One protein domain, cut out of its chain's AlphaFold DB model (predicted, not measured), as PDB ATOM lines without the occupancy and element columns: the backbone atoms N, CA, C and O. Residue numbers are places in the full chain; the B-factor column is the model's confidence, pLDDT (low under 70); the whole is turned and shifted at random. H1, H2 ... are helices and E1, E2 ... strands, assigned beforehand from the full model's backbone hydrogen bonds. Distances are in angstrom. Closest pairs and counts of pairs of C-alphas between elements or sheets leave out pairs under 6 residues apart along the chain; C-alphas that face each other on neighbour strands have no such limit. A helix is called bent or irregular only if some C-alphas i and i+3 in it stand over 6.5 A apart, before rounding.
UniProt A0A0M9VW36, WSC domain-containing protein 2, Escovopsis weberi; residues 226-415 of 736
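What this domain is: This is residues 226 to 415 of the 736 residues of the protein "WSC domain-containing protein 2" of Escovopsis weberi (UniProt A0A0M9VW36). A two-stranded hairpin, E1 and E2, packs through E2 on H7 at one side of a helical bundle, while the short helices H4 and H5 lie at the opposite side. The bundle is made of H1, H2, H3, H6, H7 and H8, with H1 steeply tilted at one end, and the small H9 packs on H8. The 190 printed residues hold nine named helices and two named strands, in the order H1 to H8, E1, E2, H9; the sheet E1 - E2 is antiparallel and the class is mostly helix. The whole is compact, with a radius of gyration of the C-alphas of 16.7 A and spans of 54 by 42 by 31 A.

Where its parts are: E1, residues 382 to 389, is 20.2 A long and bends by 52 degrees at residue 386; E2, residues 392 to 399, is 21.7 A long. H7, residues 330 to 352, is the longest helix at 31.7 A, from C-alpha 330 at (509.307, 215.735, 459.130) to C-alpha 352 at (513.343, 243.379, 474.125). H8, residues 358 to 378, is 30.0 A long. H1 is residues 226 to 236, with C-alpha 226 at (504.720, 253.910, 472.399), H2 248 to 260, H3 264 to 277, H4 282 to 286, H5 289 to 296 and H9 410 to 413. H6, residues 300 to 314, is irregular: C-alphas 302 and 305 are 7.2 A apart.

How they stand to each other: In the hairpin E1 and E2, N 385 and O 396 are 2.8 A apart, within hydrogen-bond range. The closest C-alphas of E2 and H7, Val 396 and Asn 346, are 5.8 A apart. H7 and H8 are a helical hairpin that touches at Leu 338 and Val 371, 5.3 A, with a shallow tilt of 32 degrees, only just short of steep. H2 touches H7 at Ile 255 and Val 337, C-alphas 5.9 A apart. H3, the hub, touches five helices, among them H8 at Thr 277 and Ala 359, 5.1 A. H6 touches H2 at Pro 305 and Ser 257, 4.8 A. H1 touches H2 at Leu 235 and Leu 248, 5.3 A. H5 touches H6 about perpendicular, at 77 degrees, with Ala 293 and Pro 300 closest at 5.4 A. H4 and H3 only just touch, only at the corner, with 3 pairs of C-alphas within 8 A, the closest being Ser 282 and Leu 275, 6.7 A. H9 touches H8 at Thr 410 and Ser 372, 6.2 A. H1 to H5, H7 and H8 have every O i to N i+4 pair within hydrogen-bond range, H6 has 6 of 11, and H9 is too short for such a pair.

The domain as a whole: The C-alphas of Ser 297 and Gly 391, the two farthest apart, are 55.0 A apart. The printed part has no cut. The links H1 to H2 and H6 to H7 are long. The mean pLDDT of the printed part is 75.6, with residues 237 to 246, 317 to 328 and 402 to 415 among those under 70.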
ATOM      1  N   SER A 226     503.270 253.972 472.563       50.03
ATOM      2  CA  SER A 226     504.720 253.910 472.399       50.03
ATOM      3  C   SER A 226     505.162 252.454 472.275       50.03
ATOM      4  O   SER A 226     505.711 252.086 471.243       50.03
ATOM      5  N   TRP A 227     504.835 251.600 473.251       49.41
ATOM      6  CA  TRP A 227     505.177 250.170 473.226       49.41
ATOM      7  C   TRP A 227     504.634 249.466 471.975       49.41
ATOM      8  O   TRP A 227     505.401 248.823 471.267       49.41
ATOM      9  N   ALA A 228     503.375 249.732 471.609       53.38
ATOM     10  CA  ALA A 228     502.755 249.233 470.381       53.38
ATOM     11  C   ALA A 228     503.559 249.515 469.096       53.38
ATOM     12  O   ALA A 228     503.595 248.694 468.177       53.38
ATOM     13  N   LEU A 229     504.198 250.687 469.015       59.88
ATOM     14  CA  LEU A 229     505.048 251.059 467.884       59.88
ATOM     15  C   LEU A 229     506.430 250.389 467.949       59.88
ATOM     16  O   LEU A 229     506.986 250.108 466.892       59.88
ATOM     17  N   HIS A 230     506.954 250.084 469.143       70.50
ATOM     18  CA  HIS A 230     508.223 249.365 469.307       70.50
ATOM     19  C   HIS A 230     508.091 247.890 468.900       70.50
ATOM     20  O   HIS A 230     508.860 247.438 468.058       70.50
ATOM     21  N   GLY A 231     507.088 247.156 469.404       68.00
ATOM     22  CA  GLY A 231     506.879 245.749 469.035       68.00
ATOM     23  C   GLY A 231     506.648 245.559 467.533       68.00
ATOM     24  O   GLY A 231     507.244 244.682 466.905       68.00
ATOM     25  N   ARG A 232     505.858 246.450 466.916       78.62
ATOM     26  CA  ARG A 232     505.684 246.476 465.458       78.62
ATOM     27  C   ARG A 232     506.983 246.811 464.720       78.62
ATOM     28  O   ARG A 232     507.252 246.170 463.709       78.62
ATOM     29  N   ALA A 233     507.770 247.782 465.188       77.44
ATOM     30  CA  ALA A 233     509.055 248.109 464.571       77.44
ATOM     31  C   ALA A 233     510.007 246.904 464.602       77.44
ATOM     32  O   ALA A 233     510.519 246.543 463.554       77.44
ATOM     33  N   ILE A 234     510.141 246.223 465.746       77.94
ATOM     34  CA  ILE A 234     511.000 245.035 465.910       77.94
ATOM     35  C   ILE A 234     510.590 243.894 464.963       77.94
ATOM     36  O   ILE A 234     511.452 243.254 464.370       77.94
ATOM     37  N   LEU A 235     509.288 243.642 464.769       76.38
ATOM     38  CA  LEU A 235     508.840 242.631 463.800       76.38
ATOM     39  C   LEU A 235     509.088 243.040 462.340       76.38
ATOM     40  O   LEU A 235     509.348 242.179 461.501       76.38
ATOM     41  N   GLN A 236     508.949 244.329 462.021       74.81
ATOM     42  CA  GLN A 236     509.130 244.848 460.663       74.81
ATOM     43  C   GLN A 236     510.593 245.164 460.316       74.81
ATOM     44  O   GLN A 236     510.867 245.447 459.150       74.81
ATOM     45  N   ASP A 237     511.504 245.116 461.289       69.56
ATOM     46  CA  ASP A 237     512.916 245.398 461.074       69.56
ATOM     47  C   ASP A 237     513.553 244.322 460.186       69.56
ATOM     48  O   ASP A 237     513.312 243.117 460.335       69.56
ATOM     49  N   ALA A 238     514.341 244.778 459.217       52.25
ATOM     50  CA  ALA A 238     515.229 243.923 458.446       52.25
ATOM     51  C   ALA A 238     516.591 244.012 459.125       52.25
ATOM     52  O   ALA A 238     517.088 245.125 459.301       52.25
ATOM     53  N   GLY A 239     517.152 242.865 459.528       50.47
ATOM     54  CA  GLY A 239     518.341 242.804 460.376       50.47
ATOM     55  C   GLY A 239     519.423 243.778 459.913       50.47
ATOM     56  O   GLY A 239     519.872 243.727 458.765       50.47
ATOM     57  N   GLN A 240     519.819 244.695 460.800       37.66
ATOM     58  CA  GLN A 240     520.868 245.662 460.507       37.66
ATOM     59  C   GLN A 240     522.207 244.931 460.348       37.66
ATOM     60  O   GLN A 240     522.881 244.691 461.338       37.66
ATOM     61  N   ASP A 241     522.556 244.573 459.105       38.34
ATOM     62  CA  ASP A 241     523.904 244.789 458.546       38.34
ATOM     63  C   ASP A 241     524.064 244.405 457.058       38.34
ATOM     64  O   ASP A 241     525.013 244.862 456.418       38.34
ATOM     65  N   THR A 242     523.152 243.637 456.441       41.62
ATOM     66  CA  THR A 242     523.213 243.357 454.985       41.62
ATOM     67  C   THR A 242     521.837 243.321 454.321       41.62
ATOM     68  O   THR A 242     520.833 243.016 454.953       41.62
ATOM     69  N   ALA A 243     521.786 243.621 453.019       44.44
ATOM     70  CA  ALA A 243     520.541 243.693 452.245       44.44
ATOM     71  C   ALA A 243     519.873 242.326 451.956       44.44
ATOM     72  O   ALA A 243     518.840 242.300 451.287       44.44
ATOM     73  N   ASP A 244     520.453 241.227 452.453       50.12
ATOM     74  CA  ASP A 244     520.012 239.848 452.216       50.12
ATOM     75  C   ASP A 244     519.428 239.155 453.469       50.12
ATOM     76  O   ASP A 244     518.806 238.101 453.333       50.12
ATOM     77  N   GLU A 245     519.557 239.732 454.674       55.47
ATOM     78  CA  GLU A 245     518.983 239.163 455.908       55.47
ATOM     79  C   GLU A 245     517.435 239.223 455.899       55.47
ATOM     80  O   GLU A 245     516.854 240.295 455.676       55.47
ATOM     81  N   PRO A 246     516.727 238.101 456.147       64.38
ATOM     82  CA  PRO A 246     515.270 238.085 456.217       64.38
ATOM     83  C   PRO A 246     514.766 238.880 457.427       64.38
ATOM     84  O   PRO A 246     515.248 238.711 458.545       64.38
ATOM     85  N   SER A 247     513.726 239.700 457.236       77.50
ATOM     86  CA  SER A 247     513.073 240.378 458.364       77.50
ATOM     87  C   SER A 247     512.530 239.375 459.380       77.50
ATOM     88  O   SER A 247     512.138 238.259 459.023       77.50
ATOM     89  N   LEU A 248     512.416 239.785 460.643       83.81
ATOM     90  CA  LEU A 248     511.916 238.910 461.707       83.81
ATOM     91  C   LEU A 248     510.518 238.344 461.384       83.81
ATOM     92  O   LEU A 248     510.237 237.172 461.637       83.81
ATOM     93  N   LEU A 249     509.667 239.145 460.732       85.19
ATOM     94  CA  LEU A 249     508.362 238.720 460.221       85.19
ATOM     95  C   LEU A 249     508.442 237.664 459.100       85.19
ATOM     96  O   LEU A 249     507.542 236.831 458.996       85.19
ATOM     97  N   SER A 250     509.507 237.667 458.290       82.94
ATOM     98  CA  SER A 250     509.782 236.623 457.286       82.94
ATOM     99  C   SER A 250     510.124 235.294 457.956       82.94
ATOM    100  O   SER A 250     509.541 234.262 457.623       82.94
ATOM    101  N   SER A 251     511.005 235.328 458.957       85.75
ATOM    102  CA  SER A 251     511.397 234.147 459.735       85.75
ATOM    103  C   SER A 251     510.210 233.563 460.515       85.75
ATOM    104  O   SER A 251     510.006 232.350 460.530       85.75
ATOM    105  N   LEU A 252     509.348 234.416 461.082       89.38
ATOM    106  CA  LEU A 252     508.098 233.993 461.731       89.38
ATOM    107  C   LEU A 252     507.096 233.372 460.743       89.38
ATOM    108  O   LEU A 252     506.472 232.363 461.066       89.38
ATOM    109  N   ALA A 253     506.952 233.934 459.536       88.19
ATOM    110  CA  ALA A 253     506.099 233.361 458.494       88.19
ATOM    111  C   ALA A 253     506.569 231.961 458.060       88.19
ATOM    112  O   ALA A 253     505.738 231.083 457.822       88.19
ATOM    113  N   ARG A 254     507.889 231.744 457.999       86.00
ATOM    114  CA  ARG A 254     508.499 230.458 457.646       86.00
ATOM    115  C   ARG A 254     508.325 229.399 458.742       86.00
ATOM    116  O   ARG A 254     507.896 228.295 458.428       86.00
ATOM    117  N   ILE A 255     508.506 229.741 460.022       88.00
ATOM    118  CA  ILE A 255     508.167 228.805 461.116       88.00
ATOM    119  C   ILE A 255     506.676 228.447 461.094       88.00
ATOM    120  O   ILE A 255     506.328 227.290 461.317       88.00
ATOM    121  N   VAL A 256     505.783 229.401 460.797       89.75
ATOM    122  CA  VAL A 256     504.342 229.119 460.678       89.75
ATOM    123  C   VAL A 256     504.033 228.139 459.540       89.75
ATOM    124  O   VAL A 256     503.186 227.267 459.733       89.75
ATOM    125  N   SER A 257     504.693 228.238 458.380       84.31
ATOM    126  CA  SER A 257     504.462 227.299 457.273       84.31
ATOM    127  C   SER A 257     505.051 225.910 457.541       84.31
ATOM    128  O   SER A 257     504.399 224.913 457.231       84.31
ATOM    129  N   GLU A 258     506.221 225.835 458.177       84.19
ATOM    130  CA  GLU A 258     506.869 224.583 458.586       84.19
ATOM    131  C   GLU A 258     506.069 223.856 459.687       84.19
ATOM    132  O   GLU A 258     505.740 222.675 459.544       84.19
ATOM    133  N   ILE A 259     505.666 224.556 460.757       83.81
ATOM    134  CA  ILE A 259     504.926 223.936 461.868       83.81
ATOM    135  C   ILE A 259     503.470 223.609 461.506       83.81
ATOM    136  O   ILE A 259     502.916 222.679 462.083       83.81
ATOM    137  N   TYR A 260     502.848 224.285 460.529       83.81
ATOM    138  CA  TYR A 260     501.467 223.999 460.097       83.81
ATOM    139  C   TYR A 260     501.256 222.539 459.655       83.81
ATOM    140  O   TYR A 260     500.194 221.970 459.905       83.81
ATOM    141  N   ILE A 261     502.273 221.921 459.045       76.12
ATOM    142  CA  ILE A 261     502.240 220.521 458.586       76.12
ATOM    143  C   ILE A 261     502.251 219.533 459.778       76.12
ATOM    144  O   ILE A 261     501.822 218.386 459.643       76.12
ATOM    145  N   ILE A 262     502.727 219.973 460.949       78.00
ATOM    146  CA  ILE A 262     502.984 219.141 462.134       78.00
ATOM    147  C   ILE A 262     501.951 219.408 463.243       78.00
ATOM    148  O   ILE A 262     501.300 218.475 463.709       78.00
ATOM    149  N   ASP A 263     501.781 220.671 463.640       79.94
ATOM    150  CA  ASP A 263     500.781 221.159 464.594       79.94
ATOM    151  C   ASP A 263     500.135 222.465 464.066       79.94
ATOM    152  O   ASP A 263     500.627 223.575 464.324       79.94
ATOM    153  N   PRO A 264     498.987 222.380 463.362       78.12
ATOM    154  CA  PRO A 264     498.270 223.559 462.882       78.12
ATOM    155  C   PRO A 264     497.679 224.418 464.016       78.12
ATOM    156  O   PRO A 264     497.375 225.592 463.790       78.12
ATOM    157  N   ALA A 265     497.536 223.893 465.240       78.19
ATOM    158  CA  ALA A 265     497.086 224.666 466.399       78.19
ATOM    159  C   ALA A 265     498.234 225.473 467.036       78.19
ATOM    160  O   ALA A 265     498.004 226.576 467.539       78.19
ATOM    161  N   ALA A 266     499.478 224.984 467.002       80.94
ATOM    162  CA  ALA A 266     500.660 225.811 467.267       80.94
ATOM    163  C   ALA A 266     500.827 226.909 466.207       80.94
ATOM    164  O   ALA A 266     500.989 228.074 466.576       80.94
ATOM    165  N   ALA A 267     500.684 226.573 464.918       83.75
ATOM    166  CA  ALA A 267     500.722 227.558 463.834       83.75
ATOM    167  C   ALA A 267     499.693 228.686 464.050       83.75
ATOM    168  O   ALA A 267     500.048 229.863 464.011       83.75
ATOM    169  N   ALA A 268     498.437 228.340 464.359       82.94
ATOM    170  CA  ALA A 268     497.378 229.313 464.636       82.94
ATOM    171  C   ALA A 268     497.690 230.230 465.835       82.94
ATOM    172  O   ALA A 268     497.527 231.446 465.735       82.94
ATOM    173  N   ARG A 269     498.194 229.676 466.949       85.12
ATOM    174  CA  ARG A 269     498.582 230.464 468.137       85.12
ATOM    175  C   ARG A 269     499.727 231.436 467.848       85.12
ATOM    176  O   ARG A 269     499.705 232.562 468.345       85.12
ATOM    177  N   LEU A 270     500.704 231.023 467.037       87.50
ATOM    178  CA  LEU A 270     501.800 231.894 466.609       87.50
ATOM    179  C   LEU A 270     501.296 233.012 465.680       87.50
ATOM    180  O   LEU A 270     501.674 234.167 465.875       87.50
ATOM    181  N   ILE A 271     500.388 232.708 464.742       86.75
ATOM    182  CA  ILE A 271     499.730 233.721 463.895       86.75
ATOM    183  C   ILE A 271     499.014 234.769 464.759       86.75
ATOM    184  O   ILE A 271     499.264 235.959 464.579       86.75
ATOM    185  N   ASP A 272     498.182 234.357 465.721       85.88
ATOM    186  CA  ASP A 272     497.448 235.290 466.591       85.88
ATOM    187  C   ASP A 272     498.392 236.214 467.389       85.88
ATOM    188  O   ASP A 272     498.167 237.426 467.444       85.88
ATOM    189  N   ALA A 273     499.485 235.678 467.949       85.25
ATOM    190  CA  ALA A 273     500.486 236.469 468.673       85.25
ATOM    191  C   ALA A 273     501.208 237.490 467.766       85.25
ATOM    192  O   ALA A 273     501.450 238.637 468.165       85.25
ATOM    193  N   VAL A 274     501.516 237.107 466.522       89.19
ATOM    194  CA  VAL A 274     502.122 238.005 465.528       89.19
ATOM    195  C   VAL A 274     501.140 239.100 465.101       89.19
ATOM    196  O   VAL A 274     501.511 240.274 465.099       89.19
ATOM    197  N   LEU A 275     499.877 238.765 464.810       87.88
ATOM    198  CA  LEU A 275     498.848 239.754 464.455       87.88
ATOM    199  C   LEU A 275     498.598 240.756 465.590       87.88
ATOM    200  O   LEU A 275     498.502 241.960 465.331       87.88
ATOM    201  N   GLN A 276     498.570 240.283 466.841       86.31
ATOM    202  CA  GLN A 276     498.460 241.132 468.027       86.31
ATOM    203  C   GLN A 276     499.618 242.140 468.108       86.31
ATOM    204  O   GLN A 276     499.382 243.329 468.312       86.31
ATOM    205  N   THR A 277     500.854 241.690 467.877       85.75
ATOM    206  CA  THR A 277     502.055 242.545 467.909       85.75
ATOM    207  C   THR A 277     502.108 243.531 466.733       85.75
ATOM    208  O   THR A 277     502.501 244.687 466.896       85.75
ATOM    209  N   LEU A 278     501.624 243.136 465.552       85.81
ATOM    210  CA  LEU A 278     501.453 244.032 464.397       85.81
ATOM    211  C   LEU A 278     500.280 245.018 464.544       85.81
ATOM    212  O   LEU A 278     500.139 245.918 463.711       85.81
ATOM    213  N   HIS A 279     499.468 244.882 465.598       83.38
ATOM    214  CA  HIS A 279     498.252 245.659 465.850       83.38
ATOM    215  C   HIS A 279     497.195 245.501 464.745       83.38
ATOM    216  O   HIS A 279     496.462 246.435 464.411       83.38
ATOM    217  N   VAL A 280     497.117 244.293 464.186       82.94
ATOM    218  CA  VAL A 280     496.111 243.888 463.204       82.94
ATOM    219  C   VAL A 280     494.938 243.246 463.936       82.94
ATOM    220  O   VAL A 280     495.103 242.289 464.685       82.94
ATOM    221  N   ASP A 281     493.735 243.776 463.711       75.25
ATOM    222  CA  ASP A 281     492.507 243.225 464.284       75.25
ATOM    223  C   ASP A 281     492.256 241.814 463.723       75.25
ATOM    224  O   ASP A 281     491.988 241.634 462.530       75.25
ATOM    225  N   SER A 282     492.334 240.790 464.574       73.31
ATOM    226  CA  SER A 282     492.119 239.401 464.159       73.31
ATOM    227  C   SER A 282     490.692 239.156 463.655       73.31
ATOM    228  O   SER A 282     490.494 238.301 462.790       73.31
ATOM    229  N   SER A 283     489.701 239.951 464.083       72.75
ATOM    230  CA  SER A 283     488.330 239.881 463.559       72.75
ATOM    231  C   SER A 283     488.222 240.410 462.124       72.75
ATOM    232  O   SER A 283     487.447 239.872 461.326       72.75
ATOM    233  N   ALA A 284     489.051 241.392 461.749       75.94
ATOM    234  CA  ALA A 284     489.153 241.869 460.373       75.94
ATOM    235  C   ALA A 284     489.655 240.750 459.448       75.94
ATOM    236  O   ALA A 284     488.994 240.438 458.452       75.94
ATOM    237  N   ILE A 285     490.755 240.089 459.824       80.50
ATOM    238  CA  ILE A 285     491.344 238.968 459.072       80.50
ATOM    239  C   ILE A 285     490.391 237.762 459.029       80.50
ATOM    240  O   ILE A 285     490.124 237.223 457.950       80.50
ATOM    241  N   ALA A 286     489.783 237.394 460.160       77.56
ATOM    242  CA  ALA A 286     488.791 236.318 460.242       77.56
ATOM    243  C   ALA A 286     487.536 236.581 459.384       77.56
ATOM    244  O   ALA A 286     486.869 235.639 458.959       77.56
ATOM    245  N   SER A 287     487.222 237.845 459.072       80.88
ATOM    246  CA  SER A 287     486.134 238.197 458.148       80.88
ATOM    247  C   SER A 287     486.504 238.061 456.662       80.88
ATOM    248  O   SER A 287     485.608 238.084 455.810       80.88
ATOM    249  N   VAL A 288     487.799 237.962 456.339       86.06
ATOM    250  CA  VAL A 288     488.345 237.895 454.973       86.06
ATOM    251  C   VAL A 288     488.651 236.457 454.573       86.06
ATOM    252  O   VAL A 288     488.183 236.017 453.521       86.06
ATOM    253  N   VAL A 289     489.377 235.715 455.417       84.50
ATOM    254  CA  VAL A 289     489.872 234.362 455.095       84.50
ATOM    255  C   VAL A 289     488.756 233.425 454.596       84.50
ATOM    256  O   VAL A 289     488.928 232.858 453.520       84.50
ATOM    257  N   PRO A 290     487.566 233.316 455.228       84.38
ATOM    258  CA  PRO A 290     486.501 232.436 454.734       84.38
ATOM    259  C   PRO A 290     485.889 232.861 453.389       84.38
ATOM    260  O   PRO A 290     485.316 232.024 452.693       84.38
ATOM    261  N   LYS A 291     485.974 234.148 453.018       84.88
ATOM    262  CA  LYS A 291     485.477 234.649 451.723       84.88
ATOM    263  C   LYS A 291     486.443 234.269 450.608       84.88
ATOM    264  O   LYS A 291     486.024 233.640 449.644       84.88
ATOM    265  N   VAL A 292     487.729 234.569 450.799       86.81
ATOM    266  CA  VAL A 292     488.792 234.209 449.849       86.81
ATOM    267  C   VAL A 292     488.890 232.688 449.708       86.81
ATOM    268  O   VAL A 292     488.943 232.194 448.588       86.81
ATOM    269  N   ALA A 293     488.792 231.936 450.812       85.12
ATOM    270  CA  ALA A 293     488.747 230.473 450.792       85.12
ATOM    271  C   ALA A 293     487.614 229.943 449.899       85.12
ATOM    272  O   ALA A 293     487.825 229.079 449.051       85.12
ATOM    273  N   LYS A 294     486.408 230.509 450.049       87.00
ATOM    274  CA  LYS A 294     485.233 230.136 449.256       87.00
ATOM    275  C   LYS A 294     485.373 230.506 447.776       87.00
ATOM    276  O   LYS A 294     484.923 229.740 446.931       87.00
ATOM    277  N   GLU A 295     485.958 231.658 447.462       83.38
ATOM    278  CA  GLU A 295     486.167 232.112 446.078       83.38
ATOM    279  C   GLU A 295     487.264 231.306 445.368       83.38
ATOM    280  O   GLU A 295     487.090 230.929 444.211       83.38
ATOM    281  N   ALA A 296     488.339 230.951 446.076       82.62
ATOM    282  CA  ALA A 296     489.411 230.089 445.576       82.62
ATOM    283  C   ALA A 296     489.084 228.580 445.637       82.62
ATOM    284  O   ALA A 296     489.864 227.770 445.148       82.62
ATOM    285  N   SER A 297     487.940 228.187 446.211       84.19
ATOM    286  CA  SER A 297     487.541 226.784 446.443       84.19
ATOM    287  C   SER A 297     488.525 225.968 447.303       84.19
ATOM    288  O   SER A 297     488.665 224.760 447.122       84.19
ATOM    289  N   VAL A 298     489.173 226.616 448.275       82.06
ATOM    290  CA  VAL A 298     490.131 226.007 449.218       82.06
ATOM    291  C   VAL A 298     489.553 225.945 450.635       82.06
ATOM    292  O   VAL A 298     488.595 226.650 450.963       82.06
ATOM    293  N   LYS A 299     490.123 225.115 451.521       78.75
ATOM    294  CA  LYS A 299     489.699 225.107 452.930       78.75
ATOM    295  C   LYS A 299     490.256 226.346 453.649       78.75
ATOM    296  O   LYS A 299     491.414 226.691 453.429       78.75
ATOM    297  N   PRO A 300     489.509 226.969 454.582       78.50
ATOM    298  CA  PRO A 300     490.033 228.069 455.397       78.50
ATOM    299  C   PRO A 300     491.275 227.699 456.227       78.50
ATOM    300  O   PRO A 300     492.088 228.571 456.514       78.50
ATOM    301  N   THR A 301     491.435 226.420 456.589       74.31
ATOM    302  CA  THR A 301     492.631 225.891 457.270       74.31
ATOM    303  C   THR A 301     493.882 226.023 456.412       74.31
ATOM    304  O   THR A 301     494.915 226.472 456.892       74.31
ATOM    305  N   ASP A 302     493.757 225.721 455.121       79.62
ATOM    306  CA  ASP A 302     494.873 225.645 454.173       79.62
ATOM    307  C   ASP A 302     495.414 227.051 453.826       79.62
ATOM    308  O   ASP A 302     496.462 227.193 453.204       79.62
ATOM    309  N   MET A 303     494.726 228.104 454.286       80.75
ATOM    310  CA  MET A 303     495.153 229.498 454.179       80.75
ATOM    311  C   MET A 303     495.984 230.001 455.369       80.75
ATOM    312  O   MET A 303     496.559 231.083 455.252       80.75
ATOM    313  N   LEU A 304     496.076 229.271 456.492       83.00
ATOM    314  CA  LEU A 304     496.827 229.708 457.685       83.00
ATOM    315  C   LEU A 304     498.277 230.133 457.370       83.00
ATOM    316  O   LEU A 304     498.643 231.247 457.757       83.00
ATOM    317  N   PRO A 305     499.074 229.349 456.611       86.06
ATOM    318  CA  PRO A 305     500.439 229.732 456.240       86.06
ATOM    319  C   PRO A 305     500.545 231.043 455.450       86.06
ATOM    320  O   PRO A 305     501.603 231.662 455.431       86.06
ATOM    321  N   LEU A 306     499.460 231.487 454.804       86.50
ATOM    322  CA  LEU A 306     499.430 232.693 453.973       86.50
ATOM    323  C   LEU A 306     499.012 233.954 454.745       86.50
ATOM    324  O   LEU A 306     499.137 235.052 454.205       86.50
ATOM    325  N   ILE A 307     498.545 233.836 455.996       88.56
ATOM    326  CA  ILE A 307     498.027 234.979 456.770       88.56
ATOM    327  C   ILE A 307     499.134 235.992 457.093       88.56
ATOM    328  O   ILE A 307     498.991 237.169 456.758       88.56
ATOM    329  N   ILE A 308     500.242 235.554 457.705       88.69
ATOM    330  CA  ILE A 308     501.379 236.445 457.997       88.69
ATOM    331  C   ILE A 308     501.969 237.011 456.690       88.69
ATOM    332  O   ILE A 308     502.135 238.234 456.612       88.69
ATOM    333  N   PRO A 309     502.203 236.195 455.636       87.50
ATOM    334  CA  PRO A 309     502.608 236.701 454.334       87.50
ATOM    335  C   PRO A 309     501.719 237.809 453.756       87.50
ATOM    336  O   PRO A 309     502.217 238.875 453.385       87.50
ATOM    337  N   ALA A 310     500.401 237.597 453.728       87.69
ATOM    338  CA  ALA A 310     499.454 238.557 453.169       87.69
ATOM    339  C   ALA A 310     499.381 239.853 453.983       87.69
ATOM    340  O   ALA A 310     499.302 240.938 453.408       87.69
ATOM    341  N   VAL A 311     499.444 239.761 455.314       87.75
ATOM    342  CA  VAL A 311     499.454 240.929 456.207       87.75
ATOM    343  C   VAL A 311     500.728 241.754 456.023       87.75
ATOM    344  O   VAL A 311     500.640 242.966 455.831       87.75
ATOM    345  N   SER A 312     501.899 241.116 455.984       85.75
ATOM    346  CA  SER A 312     503.173 241.796 455.710       85.75
ATOM    347  C   SER A 312     503.152 242.521 454.358       85.75
ATOM    348  O   SER A 312     503.426 243.724 454.290       85.75
ATOM    349  N   LYS A 313     502.724 241.830 453.289       85.25
ATOM    350  CA  LYS A 313     502.628 242.393 451.932       85.25
ATOM    351  C   LYS A 313     501.577 243.508 451.839       85.25
ATOM    352  O   LYS A 313     501.794 244.507 451.152       85.25
ATOM    353  N   ALA A 314     500.472 243.401 452.580       85.56
ATOM    354  CA  ALA A 314     499.468 244.459 452.707       85.56
ATOM    355  C   ALA A 314     500.006 245.705 453.429       85.56
ATOM    356  O   ALA A 314     499.621 246.821 453.088       85.56
ATOM    357  N   MET A 315     500.927 245.527 454.378       81.06
ATOM    358  CA  MET A 315     501.611 246.602 455.109       81.06
ATOM    359  C   MET A 315     502.833 247.175 454.363       81.06
ATOM    360  O   MET A 315     503.520 248.039 454.908       81.06
ATOM    361  N   GLY A 316     503.104 246.727 453.130       73.69
ATOM    362  CA  GLY A 316     504.227 247.185 452.301       73.69
ATOM    363  C   GLY A 316     505.563 246.482 452.569       73.69
ATOM    364  O   GLY A 316     506.585 246.904 452.031       73.69
ATOM    365  N   GLY A 317     505.571 245.421 453.381       69.06
ATOM    366  CA  GLY A 317     506.750 244.593 453.617       69.06
ATOM    367  C   GLY A 317     507.141 243.779 452.382       69.06
ATOM    368  O   GLY A 317     506.283 243.279 451.649       69.06
ATOM    369  N   LYS A 318     508.450 243.617 452.167       61.88
ATOM    370  CA  LYS A 318     508.995 242.611 451.249       61.88
ATOM    371  C   LYS A 318     509.283 241.347 452.047       61.88
ATOM    372  O   LYS A 318     510.046 241.395 453.005       61.88
ATOM    373  N   LEU A 319     508.672 240.243 451.643       63.97
ATOM    374  CA  LEU A 319     509.015 238.911 452.124       63.97
ATOM    375  C   LEU A 319     509.941 238.251 451.114       63.97
ATOM    376  O   LEU A 319     509.727 238.380 449.910       63.97
ATOM    377  N   GLN A 320     510.944 237.542 451.618       60.44
ATOM    378  CA  GLN A 320     511.634 236.515 450.847       60.44
ATOM    379  C   GLN A 320     510.744 235.261 450.829       60.44
ATOM    380  O   GLN A 320     510.032 234.995 451.802       60.44
ATOM    381  N   ASP A 321     510.737 234.522 449.720       55.28
ATOM    382  CA  ASP A 321     509.800 233.415 449.515       55.28
ATOM    383  C   ASP A 321     510.051 232.267 450.505       55.28
ATOM    384  O   ASP A 321     510.982 231.472 450.363       55.28
ATOM    385  N   ALA A 322     509.179 232.157 451.508       52.53
ATOM    386  CA  ALA A 322     509.143 231.041 452.447       52.53
ATOM    387  C   ALA A 322     508.553 229.795 451.765       52.53
ATOM    388  O   ALA A 322     507.400 229.428 451.998       52.53
ATOM    389  N   VAL A 323     509.341 229.166 450.889       51.75
ATOM    390  CA  VAL A 323     509.017 227.872 450.275       51.75
ATOM    391  C   VAL A 323     509.157 226.782 451.345       51.75
ATOM    392  O   VAL A 323     510.272 226.567 451.829       51.75
ATOM    393  N   PRO A 324     508.077 226.077 451.733       49.31
ATOM    394  CA  PRO A 324     508.200 224.904 452.589       49.31
ATOM    395  C   PRO A 324     508.994 223.834 451.840       49.31
ATOM    396  O   PRO A 324     508.684 223.528 450.686       49.31
ATOM    397  N   LYS A 325     510.015 223.258 452.481       51.78
ATOM    398  CA  LYS A 325     510.684 222.068 451.940       51.78
ATOM    399  C   LYS A 325     509.698 220.890 451.926       51.78
ATOM    400  O   LYS A 325     508.701 220.901 452.645       51.78
ATOM    401  N   ASP A 326     509.975 219.917 451.061       53.22
ATOM    402  CA  ASP A 326     509.089 218.798 450.707       53.22
ATOM    403  C   ASP A 326     508.342 218.192 451.929       53.22
ATOM    404  O   ASP A 326     509.008 217.757 452.876       53.22
ATOM    405  N   PRO A 327     506.986 218.125 451.934       51.84
ATOM    406  CA  PRO A 327     506.171 217.669 453.074       51.84
ATOM    407  C   PRO A 327     506.464 216.261 453.628       51.84
ATOM    408  O   PRO A 327     505.844 215.847 454.611       51.84
ATOM    409  N   LEU A 328     507.348 215.499 452.985       53.59
ATOM    410  CA  LEU A 328     507.725 214.140 453.365       53.59
ATOM    411  C   LEU A 328     508.844 214.063 454.421       53.59
ATOM    412  O   LEU A 328     508.931 213.040 455.104       53.59
ATOM    413  N   ASP A 329     509.654 215.112 454.619       75.94
ATOM    414  CA  ASP A 329     510.734 215.109 455.621       75.94
ATOM    415  C   ASP A 329     510.373 215.887 456.900       75.94
ATOM    416  O   ASP A 329     510.772 217.036 457.130       75.94
ATOM    417  N   LYS A 330     509.630 215.216 457.788       75.81
ATOM    418  CA  LYS A 330     509.307 215.735 459.130       75.81
ATOM    419  C   LYS A 330     510.549 216.029 459.975       75.81
ATOM    420  O   LYS A 330     510.503 216.931 460.805       75.81
ATOM    421  N   VAL A 331     511.635 215.274 459.798       81.25
ATOM    422  CA  VAL A 331     512.865 215.455 460.584       81.25
ATOM    423  C   VAL A 331     513.606 216.693 460.086       81.25
ATOM    424  O   VAL A 331     513.966 217.539 460.901       81.25
ATOM    425  N   GLY A 332     513.747 216.864 458.772       82.25
ATOM    426  CA  GLY A 332     514.258 218.090 458.154       82.25
ATOM    427  C   GLY A 332     513.455 219.327 458.558       82.25
ATOM    428  O   GLY A 332     514.044 220.307 459.006       82.25
ATOM    429  N   THR A 333     512.121 219.243 458.526       83.69
ATOM    430  CA  THR A 333     511.235 220.347 458.945       83.69
ATOM    431  C   THR A 333     511.456 220.724 460.413       83.69
ATOM    432  O   THR A 333     511.579 221.901 460.736       83.69
ATOM    433  N   LEU A 334     511.567 219.747 461.320       86.06
ATOM    434  CA  LEU A 334     511.832 220.032 462.736       86.06
ATOM    435  C   LEU A 334     513.239 220.599 462.978       86.06
ATOM    436  O   LEU A 334     513.396 221.453 463.847       86.06
ATOM    437  N   ASN A 335     514.245 220.185 462.199       85.38
ATOM    438  CA  ASN A 335     515.589 220.773 462.252       85.38
ATOM    439  C   ASN A 335     515.596 222.226 461.742       85.38
ATOM    440  O   ASN A 335     516.238 223.091 462.340       85.38
ATOM    441  N   ASP A 336     514.852 222.515 460.670       85.12
ATOM    442  CA  ASP A 336     514.659 223.879 460.172       85.12
ATOM    443  C   ASP A 336     513.953 224.761 461.218       85.12
ATOM    444  O   ASP A 336     514.417 225.878 461.471       85.12
ATOM    445  N   VAL A 337     512.904 224.253 461.878       88.56
ATOM    446  CA  VAL A 337     512.196 224.940 462.978       88.56
ATOM    447  C   VAL A 337     513.119 225.187 464.177       88.56
ATOM    448  O   VAL A 337     513.113 226.287 464.733       88.56
ATOM    449  N   LEU A 338     513.937 224.203 464.565       88.56
ATOM    450  CA  LEU A 338     514.897 224.312 465.670       88.56
ATOM    451  C   LEU A 338     515.963 225.387 465.382       88.56
ATOM    452  O   LEU A 338     516.217 226.263 466.215       88.56
ATOM    453  N   SER A 339     516.538 225.362 464.179       86.56
ATOM    454  CA  SER A 339     517.574 226.300 463.729       86.56
ATOM    455  C   SER A 339     517.049 227.737 463.591       86.56
ATOM    456  O   SER A 339     517.632 228.683 464.122       86.56
ATOM    457  N   GLN A 340     515.897 227.930 462.945       86.81
ATOM    458  CA  GLN A 340     515.303 229.265 462.803       86.81
ATOM    459  C   GLN A 340     514.755 229.805 464.112       86.81
ATOM    460  O   GLN A 340     514.922 230.984 464.417       86.81
ATOM    461  N   GLY A 341     514.064 228.969 464.879       87.88
ATOM    462  CA  GLY A 341     513.382 229.427 466.072       87.88
ATOM    463  C   GLY A 341     514.351 229.801 467.185       87.88
ATOM    464  O   GLY A 341     514.095 230.778 467.882       87.88
ATOM    465  N   THR A 342     515.506 229.132 467.295       86.06
ATOM    466  CA  THR A 342     516.593 229.606 468.169       86.06
ATOM    467  C   THR A 342     517.125 230.969 467.717       86.06
ATOM    468  O   THR A 342     517.246 231.867 468.550       86.06
ATOM    469  N   ASN A 343     517.323 231.205 466.413       86.00
ATOM    470  CA  ASN A 343     517.682 232.537 465.900       86.00
ATOM    471  C   ASN A 343     516.623 233.609 466.233       86.00
ATOM    472  O   ASN A 343     516.981 234.691 466.696       86.00
ATOM    473  N   ILE A 344     515.328 233.305 466.078       87.38
ATOM    474  CA  ILE A 344     514.224 234.218 466.428       87.38
ATOM    475  C   ILE A 344     514.194 234.513 467.934       87.38
ATOM    476  O   ILE A 344     514.067 235.676 468.314       87.38
ATOM    477  N   ILE A 345     514.343 233.495 468.788       86.12
ATOM    478  CA  ILE A 345     514.425 233.647 470.253       86.12
ATOM    479  C   ILE A 345     515.584 234.577 470.622       86.12
ATOM    480  O   ILE A 345     515.399 235.521 471.390       86.12
ATOM    481  N   ASN A 346     516.758 234.361 470.029       84.31
ATOM    482  CA  ASN A 346     517.956 235.156 470.295       84.31
ATOM    483  C   ASN A 346     517.828 236.602 469.798       84.31
ATOM    484  O   ASN A 346     518.230 237.526 470.505       84.31
ATOM    485  N   HIS A 347     517.242 236.814 468.617       82.56
ATOM    486  CA  HIS A 347     516.972 238.153 468.092       82.56
ATOM    487  C   HIS A 347     515.973 238.896 468.986       82.56
ATOM    488  O   HIS A 347     516.256 240.003 469.436       82.56
ATOM    489  N   LEU A 348     514.832 238.276 469.306       81.50
ATOM    490  CA  LEU A 348     513.813 238.856 470.187       81.50
ATOM    491  C   LEU A 348     514.363 239.177 471.579       81.50
ATOM    492  O   LEU A 348     514.078 240.252 472.107       81.50
ATOM    493  N   SER A 349     515.172 238.282 472.153       78.62
ATOM    494  CA  SER A 349     515.807 238.472 473.462       78.62
ATOM    495  C   SER A 349     516.720 239.708 473.484       78.62
ATOM    496  O   SER A 349     516.637 240.533 474.393       78.62
ATOM    497  N   ARG A 350     517.515 239.922 472.425       75.50
ATOM    498  CA  ARG A 350     518.333 241.141 472.272       75.50
ATOM    499  C   ARG A 350     517.480 242.397 472.057       75.50
ATOM    500  O   ARG A 350     517.787 243.438 472.628       75.50
ATOM    501  N   SER A 351     516.410 242.309 471.263       69.12
ATOM    502  CA  SER A 351     515.548 243.456 470.933       69.12
ATOM    503  C   SER A 351     514.621 243.916 472.070       69.12
ATOM    504  O   SER A 351     514.108 245.030 472.001       69.12
ATOM    505  N   THR A 352     514.354 243.084 473.084       64.88
ATOM    506  CA  THR A 352     513.343 243.379 474.125       64.88
ATOM    507  C   THR A 352     513.858 244.234 475.288       64.88
ATOM    508  O   THR A 352     513.100 245.060 475.798       64.88
ATOM    509  N   GLY A 353     515.134 244.104 475.674       62.12
ATOM    510  CA  GLY A 353     515.784 244.952 476.690       62.12
ATOM    511  C   GLY A 353     515.007 245.097 478.013       62.12
ATOM    512  O   GLY A 353     514.263 244.209 478.419       62.12
ATOM    513  N   ASP A 354     515.142 246.252 478.678       49.50
ATOM    514  CA  ASP A 354     514.430 246.574 479.934       49.50
ATOM    515  C   ASP A 354     512.926 246.909 479.744       49.50
ATOM    516  O   ASP A 354     512.227 247.243 480.706       49.50
ATOM    517  N   LEU A 355     512.405 246.877 478.511       51.62
ATOM    518  CA  LEU A 355     511.056 247.334 478.151       51.62
ATOM    519  C   LEU A 355     510.254 246.208 477.488       51.62
ATOM    520  O   LEU A 355     509.993 246.213 476.286       51.62
ATOM    521  N   VAL A 356     509.819 245.256 478.313       61.34
ATOM    522  CA  VAL A 356     509.044 244.085 477.881       61.34
ATOM    523  C   VAL A 356     507.666 244.495 477.340       61.34
ATOM    524  O   VAL A 356     506.718 244.710 478.099       61.34
ATOM    525  N   ASP A 357     507.530 244.555 476.013       70.75
ATOM    526  CA  ASP A 357     506.226 244.595 475.345       70.75
ATOM    527  C   ASP A 357     505.509 243.240 475.560       70.75
ATOM    528  O   ASP A 357     506.024 242.196 475.140       70.75
ATOM    529  N   PRO A 358     504.321 243.210 476.200       74.38
ATOM    530  CA  PRO A 358     503.598 241.967 476.458       74.38
ATOM    531  C   PRO A 358     503.134 241.249 475.179       74.38
ATOM    532  O   PRO A 358     502.982 240.027 475.202       74.38
ATOM    533  N   ALA A 359     502.930 241.958 474.062       75.69
ATOM    534  CA  ALA A 359     502.600 241.332 472.781       75.69
ATOM    535  C   ALA A 359     503.831 240.625 472.186       75.69
ATOM    536  O   ALA A 359     503.754 239.459 471.797       75.69
ATOM    537  N   LEU A 360     504.993 241.279 472.233       80.50
ATOM    538  CA  LEU A 360     506.257 240.703 471.770       80.50
ATOM    539  C   LEU A 360     506.693 239.504 472.636       80.50
ATOM    540  O   LEU A 360     507.149 238.488 472.109       80.50
ATOM    541  N   SER A 361     506.452 239.570 473.951       79.88
ATOM    542  CA  SER A 361     506.613 238.428 474.862       79.88
ATOM    543  C   SER A 361     505.673 237.263 474.508       79.88
ATOM    544  O   SER A 361     506.073 236.104 474.600       79.88
ATOM    545  N   SER A 362     504.449 237.532 474.031       82.19
ATOM    546  CA  SER A 362     503.548 236.485 473.520       82.19
ATOM    547  C   SER A 362     504.155 235.757 472.314       82.19
ATOM    548  O   SER A 362     504.209 234.526 472.317       82.19
ATOM    549  N   VAL A 363     504.696 236.492 471.331       85.94
ATOM    550  CA  VAL A 363     505.391 235.905 470.166       85.94
ATOM    551  C   VAL A 363     506.571 235.044 470.617       85.94
ATOM    552  O   VAL A 363     506.662 233.883 470.218       85.94
ATOM    553  N   LEU A 364     507.426 235.573 471.498       85.25
ATOM    554  CA  LEU A 364     508.573 234.840 472.035       85.25
ATOM    555  C   LEU A 364     508.155 233.533 472.725       85.25
ATOM    556  O   LEU A 364     508.744 232.491 472.458       85.25
ATOM    557  N   ASN A 365     507.118 233.567 473.566       83.50
ATOM    558  CA  ASN A 365     506.626 232.387 474.280       83.50
ATOM    559  C   ASN A 365     506.045 231.319 473.333       83.50
ATOM    560  O   ASN A 365     506.263 230.129 473.564       83.50
ATOM    561  N   GLN A 366     505.345 231.711 472.258       87.44
ATOM    562  CA  GLN A 366     504.873 230.747 471.251       87.44
ATOM    563  C   GLN A 366     506.048 230.110 470.492       87.44
ATOM    564  O   GLN A 366     506.076 228.889 470.333       87.44
ATOM    565  N   VAL A 367     507.041 230.904 470.071       88.56
ATOM    566  CA  VAL A 367     508.236 230.382 469.384       88.56
ATOM    567  C   VAL A 367     509.041 229.469 470.314       88.56
ATOM    568  O   VAL A 367     509.368 228.356 469.916       88.56
ATOM    569  N   ALA A 368     509.290 229.864 471.565       85.50
ATOM    570  CA  ALA A 368     509.990 229.036 472.551       85.50
ATOM    571  C   ALA A 368     509.289 227.689 472.801       85.50
ATOM    572  O   ALA A 368     509.955 226.655 472.869       85.50
ATOM    573  N   GLY A 369     507.953 227.673 472.868       81.94
ATOM    574  CA  GLY A 369     507.174 226.435 472.974       81.94
ATOM    575  C   GLY A 369     507.330 225.518 471.755       81.94
ATOM    576  O   GLY A 369     507.566 224.321 471.919       81.94
ATOM    577  N   ILE A 370     507.257 226.074 470.541       85.62
ATOM    578  CA  ILE A 370     507.440 225.330 469.281       85.62
ATOM    579  C   ILE A 370     508.861 224.753 469.182       85.62
ATOM    580  O   ILE A 370     509.034 223.575 468.870       85.62
ATOM    581  N   VAL A 371     509.876 225.561 469.489       88.06
ATOM    582  CA  VAL A 371     511.293 225.174 469.410       88.06
ATOM    583  C   VAL A 371     511.645 224.122 470.456       88.06
ATOM    584  O   VAL A 371     512.356 223.174 470.137       88.06
ATOM    585  N   SER A 372     511.108 224.229 471.674       83.12
ATOM    586  CA  SER A 372     511.277 223.197 472.704       83.12
ATOM    587  C   SER A 372     510.632 221.875 472.292       83.12
ATOM    588  O   SER A 372     511.261 220.835 472.433       83.12
ATOM    589  N   ALA A 373     509.422 221.898 471.723       82.69
ATOM    590  CA  ALA A 373     508.771 220.680 471.242       82.69
ATOM    591  C   ALA A 373     509.543 220.023 470.078       82.69
ATOM    592  O   ALA A 373     509.617 218.796 470.003       82.69
ATOM    593  N   ALA A 374     510.156 220.823 469.195       85.88
ATOM    594  CA  ALA A 374     511.033 220.323 468.136       85.88
ATOM    595  C   ALA A 374     512.337 219.722 468.694       85.88
ATOM    596  O   ALA A 374     512.714 218.619 468.301       85.88
ATOM    597  N   ALA A 375     512.980 220.403 469.648       84.56
ATOM    598  CA  ALA A 375     514.160 219.924 470.371       84.56
ATOM    599  C   ALA A 375     513.900 218.585 471.089       84.56
ATOM    600  O   ALA A 375     514.676 217.637 470.942       84.56
ATOM    601  N   ASP A 376     512.775 218.480 471.805       83.44
ATOM    602  CA  ASP A 376     512.354 217.262 472.503       83.44
ATOM    603  C   ASP A 376     512.087 216.106 471.520       83.44
ATOM    604  O   ASP A 376     512.519 214.980 471.769       83.44
ATOM    605  N   TYR A 377     511.442 216.373 470.375       83.44
ATOM    606  CA  TYR A 377     511.209 215.364 469.327       83.44
ATOM    607  C   TYR A 377     512.516 214.855 468.706       83.44
ATOM    608  O   TYR A 377     512.676 213.655 468.481       83.44
ATOM    609  N   LEU A 378     513.447 215.765 468.410       85.69
ATOM    610  CA  LEU A 378     514.746 215.441 467.815       85.69
ATOM    611  C   LEU A 378     515.732 214.835 468.829       85.69
ATOM    612  O   LEU A 378     516.802 214.372 468.433       85.69
ATOM    613  N   ASN A 379     515.378 214.817 470.121       85.00
ATOM    614  CA  ASN A 379     516.272 214.480 471.231       85.00
ATOM    615  C   ASN A 379     517.563 215.337 471.198       85.00
ATOM    616  O   ASN A 379     518.657 214.876 471.536       85.00
ATOM    617  N   GLU A 380     517.429 216.601 470.790       85.56
ATOM    618  CA  GLU A 380     518.509 217.583 470.711       85.56
ATOM    619  C   GLU A 380     518.232 218.713 471.718       85.56
ATOM    620  O   GLU A 380     517.524 219.666 471.395       85.56
ATOM    621  N   PRO A 381     518.730 218.611 472.965       83.94
ATOM    622  CA  PRO A 381     518.384 219.564 474.013       83.94
ATOM    623  C   PRO A 381     518.891 220.976 473.700       83.94
ATOM    624  O   PRO A 381     519.919 221.152 473.048       83.94
ATOM    625  N   LEU A 382     518.193 221.986 474.221       85.50
ATOM    626  CA  LEU A 382     518.596 223.389 474.140       85.50
ATOM    627  C   LEU A 382     519.495 223.768 475.319       85.50
ATOM    628  O   LEU A 382     519.257 223.355 476.453       85.50
ATOM    629  N   CYS A 383     520.505 224.585 475.051       83.38
ATOM    630  CA  CYS A 383     521.481 225.092 476.005       83.38
ATOM    631  C   CYS A 383     521.496 226.621 475.954       83.38
ATOM    632  O   CYS A 383     521.464 227.203 474.871       83.38
ATOM    633  N   ALA A 384     521.600 227.274 477.112       81.75
ATOM    634  CA  ALA A 384     521.861 228.708 477.181       81.75
ATOM    635  C   ALA A 384     523.361 228.963 477.375       81.75
ATOM    636  O   ALA A 384     524.026 228.301 478.178       81.75
ATOM    637  N   VAL A 385     523.906 229.899 476.602       80.25
ATOM    638  CA  VAL A 385     525.339 230.193 476.542       80.25
ATOM    639  C   VAL A 385     525.548 231.698 476.593       80.25
ATOM    640  O   VAL A 385     524.984 232.441 475.794       80.25
ATOM    641  N   ASN A 386     526.408 232.150 477.503       78.31
ATOM    642  CA  ASN A 386     526.815 233.549 477.569       78.31
ATOM    643  C   ASN A 386     527.720 233.887 476.375       78.31
ATOM    644  O   ASN A 386     528.862 233.425 476.307       78.31
ATOM    645  N   GLN A 387     527.226 234.708 475.451       72.75
ATOM    646  CA  GLN A 387     527.996 235.281 474.348       72.75
ATOM    647  C   GLN A 387     528.261 236.762 474.620       72.75
ATOM    648  O   GLN A 387     527.382 237.485 475.081       72.75
ATOM    649  N   VAL A 388     529.474 237.228 474.322       71.06
ATOM    650  CA  VAL A 388     529.804 238.657 474.391       71.06
ATOM    651  C   VAL A 388     529.560 239.273 473.017       71.06
ATOM    652  O   VAL A 388     530.305 238.982 472.083       71.06
ATOM    653  N   LEU A 389     528.541 240.125 472.905       68.50
ATOM    654  CA  LEU A 389     528.288 240.968 471.731       68.50
ATOM    655  C   LEU A 389     528.425 242.430 472.158       68.50
ATOM    656  O   LEU A 389     527.952 242.806 473.225       68.50
ATOM    657  N   ASP A 390     529.158 243.229 471.382       65.12
ATOM    658  CA  ASP A 390     529.414 244.659 471.640       65.12
ATOM    659  C   ASP A 390     529.928 245.001 473.056       65.12
ATOM    660  O   ASP A 390     529.752 246.103 473.573       65.12
ATOM    661  N   GLY A 391     530.609 244.043 473.696       66.44
ATOM    662  CA  GLY A 391     531.126 244.163 475.064       66.44
ATOM    663  C   GLY A 391     530.107 243.859 476.170       66.44
ATOM    664  O   GLY A 391     530.476 243.883 477.345       66.44
ATOM    665  N   VAL A 392     528.864 243.523 475.820       69.56
ATOM    666  CA  VAL A 392     527.798 243.106 476.740       69.56
ATOM    667  C   VAL A 392     527.655 241.582 476.710       69.56
ATOM    668  O   VAL A 392     527.732 240.948 475.659       69.56
ATOM    669  N   THR A 393     527.471 240.971 477.882       70.38
ATOM    670  CA  THR A 393     527.181 239.535 477.995       70.38
ATOM    671  C   THR A 393     525.688 239.301 477.787       70.38
ATOM    672  O   THR A 393     524.872 239.737 478.595       70.38
ATOM    673  N   HIS A 394     525.339 238.612 476.706       68.31
ATOM    674  CA  HIS A 394     523.980 238.174 476.409       68.31
ATOM    675  C   HIS A 394     523.876 236.660 476.570       68.31
ATOM    676  O   HIS A 394     524.752 235.918 476.125       68.31
ATOM    677  N   GLU A 395     522.785 236.198 477.168       73.31
ATOM    678  CA  GLU A 395     522.460 234.779 477.225       73.31
ATOM    679  C   GLU A 395     521.758 234.365 475.921       73.31
ATOM    680  O   GLU A 395     520.769 234.973 475.507       73.31
ATOM    681  N   VAL A 396     522.328 233.378 475.227       79.94
ATOM    682  CA  VAL A 396     521.940 232.960 473.872       79.94
ATOM    683  C   VAL A 396     521.560 231.483 473.893       79.94
ATOM    684  O   VAL A 396     522.339 230.648 474.356       79.94
ATOM    685  N   VAL A 397     520.376 231.155 473.382       84.81
ATOM    686  CA  VAL A 397     519.850 229.787 473.310       84.81
ATOM    687  C   VAL A 397     520.325 229.119 472.021       84.81
ATOM    688  O   VAL A 397     520.077 229.625 470.926       84.81
ATOM    689  N   VAL A 398     520.991 227.973 472.138       84.56
ATOM    690  CA  VAL A 398     521.513 227.174 471.017       84.56
ATOM    691  C   VAL A 398     521.259 225.680 471.254       84.56
ATOM    692  O   VAL A 398     521.146 225.264 472.408       84.56
ATOM    693  N   PRO A 399     521.209 224.833 470.213       84.62
ATOM    694  CA  PRO A 399     521.217 223.382 470.398       84.62
ATOM    695  C   PRO A 399     522.495 222.934 471.124       84.62
ATOM    696  O   PRO A 399     523.605 223.310 470.732       84.62
ATOM    697  N   CYS A 400     522.375 222.120 472.173       81.38
ATOM    698  CA  CYS A 400     523.507 221.681 472.995       81.38
ATOM    699  C   CYS A 400     524.558 220.895 472.198       81.38
ATOM    700  O   CYS A 400     525.726 220.913 472.559       81.38
ATOM    701  N   ASN A 401     524.206 220.252 471.083       75.25
ATOM    702  CA  ASN A 401     525.193 219.562 470.242       75.25
ATOM    703  C   ASN A 401     526.252 220.525 469.648       75.25
ATOM    704  O   ASN A 401     527.325 220.099 469.228       75.25
ATOM    705  N   SER A 402     525.985 221.838 469.657       65.44
ATOM    706  CA  SER A 402     526.947 222.874 469.259       65.44
ATOM    707  C   SER A 402     527.889 223.344 470.385       65.44
ATOM    708  O   SER A 402     528.867 224.034 470.093       65.44
ATOM    709  N   THR A 403     527.635 223.007 471.663       61.97
ATOM    710  CA  THR A 403     528.379 223.557 472.820       61.97
ATOM    711  C   THR A 403     528.460 222.608 474.027       61.97
ATOM    712  O   THR A 403     527.513 221.914 474.362       61.97
ATOM    713  N   ASN A 404     529.562 222.639 474.788       59.59
ATOM    714  CA  ASN A 404     529.709 221.867 476.042       59.59
ATOM    715  C   ASN A 404     528.919 222.470 477.234       59.59
ATOM    716  O   ASN A 404     529.423 222.519 478.357       59.59
ATOM    717  N   ALA A 405     527.724 223.008 476.987       65.81
ATOM    718  CA  ALA A 405     526.903 223.725 477.961       65.81
ATOM    719  C   ALA A 405     525.865 222.815 478.651       65.81
ATOM    720  O   ALA A 405     525.686 221.650 478.295       65.81
ATOM    721  N   VAL A 406     525.199 223.343 479.681       64.62
ATOM    722  CA  VAL A 406     524.173 222.615 480.445       64.62
ATOM    723  C   VAL A 406     522.801 222.798 479.778       64.62
ATOM    724  O   VAL A 406     522.459 223.937 479.456       64.62
ATOM    725  N   PRO A 407     521.998 221.728 479.597       69.62
ATOM    726  CA  PRO A 407     520.638 221.834 479.075       69.62
ATOM    727  C   PRO A 407     519.729 222.729 479.922       69.62
ATOM    728  O   PRO A 407     519.768 222.683 481.153       69.62
ATOM    729  N   VAL A 408     518.870 223.494 479.252       68.56
ATOM    730  CA  VAL A 408     517.992 224.516 479.837       68.56
ATOM    731  C   VAL A 408     516.532 224.176 479.551       68.56
ATOM    732  O   VAL A 408     516.181 223.764 478.446       68.56
ATOM    733  N   ALA A 409     515.667 224.325 480.556       56.66
ATOM    734  CA  ALA A 409     514.242 224.024 480.424       56.66
ATOM    735  C   ALA A 409     513.476 225.151 479.705       56.66
ATOM    736  O   ALA A 409     513.830 226.325 479.810       56.66
ATOM    737  N   THR A 410     512.355 224.823 479.055       51.09
ATOM    738  CA  THR A 410     511.491 225.785 478.338       51.09
ATOM    739  C   THR A 410     511.065 226.973 479.209       51.09
ATOM    740  O   THR A 410     511.010 228.107 478.745       51.09
ATOM    741  N   SER A 411     510.809 226.725 480.497       48.06
ATOM    742  CA  SER A 411     510.458 227.751 481.486       48.06
ATOM    743  C   SER A 411     511.588 228.746 481.763       48.06
ATOM    744  O   SER A 411     511.311 229.895 482.103       48.06
ATOM    745  N   GLN A 412     512.847 228.328 481.610       51.97
ATOM    746  CA  GLN A 412     514.006 229.187 481.823       51.97
ATOM    747  C   GLN A 412     514.223 230.132 480.637       51.97
ATOM    748  O   GLN A 412     514.449 231.317 480.873       51.97
ATOM    749  N   ILE A 413     514.020 229.654 479.401       56.00
ATOM    750  CA  ILE A 413     514.089 230.460 478.165       56.00
ATOM    751  C   ILE A 413     513.141 231.672 478.240       56.00
ATOM    752  O   ILE A 413     513.523 232.787 477.889       56.00
ATOM    753  N   SER A 414     511.929 231.492 478.776       46.97
ATOM    754  CA  SER A 414     510.981 232.596 479.010       46.97
ATOM    755  C   SER A 414     511.330 233.496 480.208       46.97
ATOM    756  O   SER A 414     510.782 234.592 480.314       46.97
ATOM    757  N   SER A 415     512.192 233.054 481.132       43.75
ATOM    758  CA  SER A 415     512.526 233.787 482.371       43.75
ATOM    759  C   SER A 415     513.834 234.585 482.320       43.75
ATOM    760  O   SER A 415     514.029 235.470 483.150       43.75
TER     761      SER A 415